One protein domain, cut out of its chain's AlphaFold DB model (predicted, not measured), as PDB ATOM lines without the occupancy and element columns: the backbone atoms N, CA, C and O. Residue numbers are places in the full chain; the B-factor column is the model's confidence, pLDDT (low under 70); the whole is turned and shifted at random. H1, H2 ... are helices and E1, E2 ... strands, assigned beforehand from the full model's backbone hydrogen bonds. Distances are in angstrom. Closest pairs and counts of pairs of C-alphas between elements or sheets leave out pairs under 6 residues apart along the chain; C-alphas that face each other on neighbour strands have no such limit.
ATOM      1  N   ARG A  17     184.569 126.442 190.766       86.19
ATOM      2  CA  ARG A  17     183.191 126.937 190.682       86.19
ATOM      3  C   ARG A  17     183.137 128.137 189.748       86.19
ATOM      4  O   ARG A  17     183.959 129.046 189.866       86.19
ATOM      5  N   TYR A  18     182.142 128.137 188.871       89.31
ATOM      6  CA  TYR A  18     181.861 129.213 187.928       89.31
ATOM      7  C   TYR A  18     180.637 129.995 188.402       89.31
ATOM      8  O   TYR A  18     179.634 129.401 188.795       89.31
ATOM      9  N   PHE A  19     180.726 131.320 188.361       90.81
ATOM     10  CA  PHE A  19     179.643 132.230 188.721       90.81
ATOM     11  C   PHE A  19     179.335 133.115 187.519       90.81
ATOM     12  O   PHE A  19     180.215 133.828 187.038       90.81
ATOM     13  N   LEU A  20     178.094 133.077 187.038       91.56
ATOM     14  CA  LEU A  20     177.610 133.976 185.996       91.56
ATOM     15  C   LEU A  20     176.783 135.074 186.664       91.56
ATOM     16  O   LEU A  20     175.762 134.780 187.281       91.56
ATOM     17  N   PHE A  21     177.232 136.325 186.568       88.75
ATOM     18  CA  PHE A  21     176.525 137.460 187.171       88.75
ATOM     19  C   PHE A  21     175.651 138.195 186.154       88.75
ATOM     20  O   PHE A  21     174.585 138.690 186.498       88.75
ATOM     21  N   SER A  22     176.111 138.290 184.904       90.56
ATOM     22  CA  SER A  22     175.392 138.907 183.781       90.56
ATOM     23  C   SER A  22     176.005 138.442 182.456       90.56
ATOM     24  O   SER A  22     177.021 137.745 182.472       90.56
ATOM     25  N   SER A  23     175.457 138.874 181.314       85.19
ATOM     26  CA  SER A  23     176.072 138.627 179.997       85.19
ATOM     27  C   SER A  23     177.496 139.192 179.878       85.19
ATOM     28  O   SER A  23     178.297 138.685 179.101       85.19
ATOM     29  N   GLU A  24     177.829 140.207 180.680       89.06
ATOM     30  CA  GLU A  24     179.093 140.945 180.598       89.06
ATOM     31  C   GLU A  24     180.076 140.606 181.730       89.06
ATOM     32  O   GLU A  24     181.202 141.114 181.749       89.06
ATOM     33  N   ARG A  25     179.666 139.803 182.723       89.94
ATOM     34  CA  ARG A  25     180.466 139.549 183.935       89.94
ATOM     35  C   ARG A  25     180.313 138.128 184.455       89.94
ATOM     36  O   ARG A  25     179.202 137.669 184.725       89.94
ATOM     37  N   ALA A  26     181.452 137.498 184.715       92.62
ATOM     38  CA  ALA A  26     181.550 136.188 185.339       92.62
ATOM     39  C   ALA A  26     182.682 136.155 186.376       92.62
ATOM     40  O   ALA A  26     183.509 137.065 186.449       92.62
ATOM     41  N   ALA A  27     182.738 135.095 187.173       91.62
ATOM     42  CA  ALA A  27     183.884 134.800 188.017       91.62
ATOM     43  C   ALA A  27     184.186 133.306 188.083       91.62
ATOM     44  O   ALA A  27     183.304 132.459 187.912       91.62
ATOM     45  N   VAL A  28     185.446 132.993 188.376       92.12
ATOM     46  CA  VAL A  28     185.930 131.631 188.594       92.12
ATOM     47  C   VAL A  28     186.637 131.559 189.936       92.12
ATOM     48  O   VAL A  28     187.527 132.357 190.240       92.12
ATOM     49  N   ARG A  29     186.257 130.561 190.733       89.25
ATOM     50  CA  ARG A  29     186.929 130.206 191.980       89.25
ATOM     51  C   ARG A  29     187.482 128.786 191.864       89.25
ATOM     52  O   ARG A  29     186.706 127.840 192.026       89.25
ATOM     53  N   PRO A  30     188.787 128.609 191.606       89.38
ATOM     54  CA  PRO A  30     189.410 127.294 191.684       89.38
ATOM     55  C   PRO A  30     189.244 126.715 193.095       89.38
ATOM     56  O   PRO A  30     189.362 127.439 194.082       89.38
ATOM     57  N   LEU A  31     188.966 125.418 193.215       85.25
ATOM     58  CA  LEU A  31     188.825 124.757 194.520       85.25
ATOM     59  C   LEU A  31     190.179 124.552 195.204       85.25
ATOM     60  O   LEU A  31     190.276 124.610 196.426       85.25
ATOM     61  N   HIS A  32     191.222 124.355 194.401       83.62
ATOM     62  CA  HIS A  32     192.575 124.045 194.855       83.62
ATOM     63  C   HIS A  32     193.431 125.296 195.120       83.62
ATOM     64  O   HIS A  32     194.554 125.177 195.600       83.62
ATOM     65  N   ALA A  33     192.913 126.495 194.829       78.88
ATOM     66  CA  ALA A  33     193.601 127.758 195.077       78.88
ATOM     67  C   ALA A  33     192.708 128.700 195.890       78.88
ATOM     68  O   ALA A  33     191.516 128.837 195.624       78.88
ATOM     69  N   LYS A  34     193.285 129.419 196.860       85.94
ATOM     70  CA  LYS A  34     192.589 130.494 197.590       85.94
ATOM     71  C   LYS A  34     192.541 131.772 196.739       85.94
ATOM     72  O   LYS A  34     193.013 132.823 197.155       85.94
ATOM     73  N   ALA A  35     192.006 131.653 195.527       85.88
ATOM     74  CA  ALA A  35     191.929 132.714 194.534       85.88
ATOM     75  C   ALA A  35     190.489 132.892 194.041       85.88
ATOM     76  O   ALA A  35     189.696 131.946 194.023       85.88
ATOM     77  N   PHE A  36     190.157 134.114 193.636       90.12
ATOM     78  CA  PHE A  36     188.869 134.460 193.048       90.12
ATOM     79  C   PHE A  36     189.107 135.412 191.880       90.12
ATOM     80  O   PHE A  36     189.576 136.531 192.078       90.12
ATOM     81  N   PHE A  37     188.820 134.953 190.664       89.31
ATOM     82  CA  PHE A  37     189.066 135.712 189.443       89.31
ATOM     83  C   PHE A  37     187.756 136.275 188.918       89.31
ATOM     84  O   PHE A  37     186.825 135.515 188.662       89.31
ATOM     85  N   VAL A  38     187.697 137.592 188.735       90.62
ATOM     86  CA  VAL A  38     186.562 138.275 188.104       90.62
ATOM     87  C   VAL A  38     186.907 138.537 186.644       90.62
ATOM     88  O   VAL A  38     187.987 139.034 186.334       90.62
ATOM     89  N   ILE A  39     185.992 138.177 185.750       90.06
ATOM     90  CA  ILE A  39     186.153 138.271 184.303       90.06
ATOM     91  C   ILE A  39     185.088 139.230 183.776       90.06
ATOM     92  O   ILE A  39     183.889 139.022 183.982       90.06
ATOM     93  N   HIS A  40     185.537 140.271 183.079       88.75
ATOM     94  CA  HIS A  40     184.688 141.236 182.390       88.75
ATOM     95  C   HIS A  40     184.751 140.991 180.882       88.75
ATOM     96  O   HIS A  40     185.833 140.756 180.339       88.75
ATOM     97  N   ARG A  41     183.606 141.051 180.195       82.00
ATOM     98  CA  ARG A  41     183.562 141.023 178.730       82.00
ATOM     99  C   ARG A  41     184.147 142.336 178.202       82.00
ATOM    100  O   ARG A  41     183.734 143.411 178.618       82.00
ATOM    101  N   VAL A  42     185.153 142.233 177.332       78.00
ATOM    102  CA  VAL A  42     185.890 143.394 176.795       78.00
ATOM    103  C   VAL A  42     185.379 143.800 175.403       78.00
ATOM    104  O   VAL A  42     185.542 144.952 175.023       78.00
ATOM    105  N   THR A  43     184.717 142.906 174.650       67.75
ATOM    106  CA  THR A  43     184.125 143.217 173.333       67.75
ATOM    107  C   THR A  43     182.881 142.364 173.034       67.75
ATOM    108  O   THR A  43     182.762 141.235 173.524       67.75
ATOM    109  N   ALA A  44     181.984 142.882 172.185       63.94
ATOM    110  CA  ALA A  44     180.955 142.085 171.513       63.94
ATOM    111  C   ALA A  44     181.606 141.078 170.541       63.94
ATOM    112  O   ALA A  44     182.784 141.213 170.210       63.94
ATOM    113  N   ASP A  45     180.858 140.034 170.198       61.72
ATOM    114  CA  ASP A  45     181.318 138.744 169.666       61.72
ATOM    115  C   ASP A  45     182.480 138.811 168.670       61.72
ATOM    116  O   ASP A  45     182.448 139.535 167.678       61.72
ATOM    117  N   LYS A  46     183.532 138.037 168.961       63.28
ATOM    118  CA  LYS A  46     184.695 137.942 168.083       63.28
ATOM    119  C   LYS A  46     184.411 137.007 166.917       63.28
ATOM    120  O   LYS A  46     183.884 135.915 167.109       63.28
ATOM    121  N   ASP A  47     184.824 137.496 165.753       64.56
ATOM    122  CA  ASP A  47     184.915 136.875 164.435       64.56
ATOM    123  C   ASP A  47     184.865 135.345 164.373       64.56
ATOM    124  O   ASP A  47     185.513 134.639 165.142       64.56
ATOM    125  N   LEU A  48     184.206 134.834 163.328       66.38
ATOM    126  CA  LEU A  48     184.129 133.406 162.989       66.38
ATOM    127  C   LEU A  48     185.518 132.736 162.872       66.38
ATOM    128  O   LEU A  48     185.657 131.544 163.148       66.38
ATOM    129  N   LEU A  49     186.556 133.514 162.543       72.56
ATOM    130  CA  LEU A  49     187.960 133.091 162.438       72.56
ATOM    131  C   LEU A  49     188.670 132.917 163.796       72.56
ATOM    132  O   LEU A  49     189.778 132.380 163.860       72.56
ATOM    133  N   TRP A  50     188.048 133.325 164.907       73.06
ATOM    134  CA  TRP A  50     188.627 133.249 166.254       73.06
ATOM    135  C   TRP A  50     189.019 131.822 166.656       73.06
ATOM    136  O   TRP A  50     190.021 131.615 167.344       73.06
ATOM    137  N   ASN A  51     188.248 130.821 166.223       72.19
ATOM    138  CA  ASN A  51     188.522 129.419 166.539       72.19
ATOM    139  C   ASN A  51     189.738 128.873 165.775       72.19
ATOM    140  O   ASN A  51     190.529 128.132 166.363       72.19
ATOM    141  N   GLU A  52     189.914 129.257 164.508       76.50
ATOM    142  CA  GLU A  52     191.077 128.872 163.696       76.50
ATOM    143  C   GLU A  52     192.353 129.518 164.241       76.50
ATOM    144  O   GLU A  52     193.307 128.810 164.562       76.50
ATOM    145  N   MET A  53     192.319 130.827 164.505       77.44
ATOM    146  CA  MET A  53     193.458 131.548 165.080       77.44
ATOM    147  C   MET A  53     193.864 130.991 166.456       77.44
ATOM    148  O   MET A  53     195.045 130.777 166.725       77.44
ATOM    149  N   ASN A  54     192.902 130.683 167.336       75.62
ATOM    150  CA  ASN A  54     193.212 130.072 168.635       75.62
ATOM    151  C   ASN A  54     193.805 128.668 168.513       75.62
ATOM    152  O   ASN A  54     194.587 128.257 169.375       75.62
ATOM    153  N   ARG A  55     193.406 127.907 167.490       74.56
ATOM    154  CA  ARG A  55     193.979 126.587 167.231       74.56
ATOM    155  C   ARG A  55     195.442 126.727 166.828       74.56
ATOM    156  O   ARG A  55     196.270 126.006 167.382       74.56
ATOM    157  N   GLU A  56     195.767 127.662 165.943       77.38
ATOM    158  CA  GLU A  56     197.150 127.922 165.536       77.38
ATOM    159  C   GLU A  56     198.013 128.401 166.711       77.38
ATOM    160  O   GLU A  56     199.036 127.779 166.992       77.38
ATOM    161  N   ILE A  57     197.555 129.392 167.488       75.12
ATOM    162  CA  ILE A  57     198.286 129.909 168.665       75.12
ATOM    163  C   ILE A  57     198.589 128.803 169.684       75.12
ATOM    164  O   ILE A  57     199.675 128.763 170.249       75.12
ATOM    165  N   LYS A  58     197.653 127.876 169.920       68.06
ATOM    166  CA  LYS A  58     197.872 126.750 170.845       68.06
ATOM    167  C   LYS A  58     198.810 125.673 170.292       68.06
ATOM    168  O   LYS A  58     199.269 124.831 171.063       68.06
ATOM    169  N   THR A  59     199.039 125.654 168.980       61.47
ATOM    170  CA  THR A  59     199.897 124.666 168.307       61.47
ATOM    171  C   THR A  59     201.341 125.159 168.204       61.47
ATOM    172  O   THR A  59     202.260 124.340 168.227       61.47
ATOM    173  N   VAL A  60     201.550 126.478 168.153       56.59
ATOM    174  CA  VAL A  60     202.875 127.099 168.258       56.59
ATOM    175  C   VAL A  60     203.352 126.975 169.711       56.59
ATOM    176  O   VAL A  60     202.899 127.699 170.595       56.59
TER     177      VAL A  60
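Overview. This is residues 17 to 60 of the 61 residues of an uncharacterized protein of Salmonella montevideo (UniProt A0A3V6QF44). A small antiparallel sheet of three strands, E1, E2 and E3, forms a wall at one end, and a single helix, H1, stands free at the other end, joined to it by an extended arm of chain. Both faces of the sheet are bare, and residues 45 to 60 stick out from the sheet. The printed part has 44 residues with three named strands and one named helix, in the order E1, E2, E3, H1; the sheet's order is E1, E2, E3, and the class is mixed, helices and strands. The whole is only just extended, close to loose, with a radius of gyration of the C-alphas of 14.0 A, and flat, spanning 33 by 25 by 13 A.

Arrangement. The sheet is a meander, each strand the antiparallel neighbour of the one before, made of E1, residues 17 to 22, E2, residues 25 to 30, and E3, residues 37 to 40. E2 is the inner strand, and E1 and E3 are edge strands. E1 and E2 form a hairpin with 171 degrees between their directions; N 19 and O 27 are within hydrogen-bond range at 2.9 A, and N 27 and O 19 at 2.8 A. E2 and E3 form a hairpin at 161 degrees, with N 39 and O 26 within range at 2.8 A; the C-alphas of Ala 27 and Val 38 face each other at 4.4 A. H1, residues 50 to 59, is not on the sheet and is apart from E1 and E2. In H1 every O i to N i+4 pair is within hydrogen-bond range.

Along the chain. E2 measures 17.0 A from first to last C-alpha, E1 15.9 A and E3 10.0 A. E1 begins with C-alpha 17 at (183.191, 126.937, 190.682), and E3 ends with C-alpha 40 at (184.688, 141.236, 182.390). H1 measures 14.3 A and ends with C-alpha 59 at (199.897, 124.666, 168.307).

Size, cuts and confidence. The two C-alphas farthest apart are those of Lys 34 and Leu 48, at 35.7 A. The printed part has no cut. The link from E1 to E2 is tight, and those from E2 to E3 and from E3 to H1 are short. The mean pLDDT of the printed part is 80.3, and residues 43 to 48 and 58 to 60 are under 70.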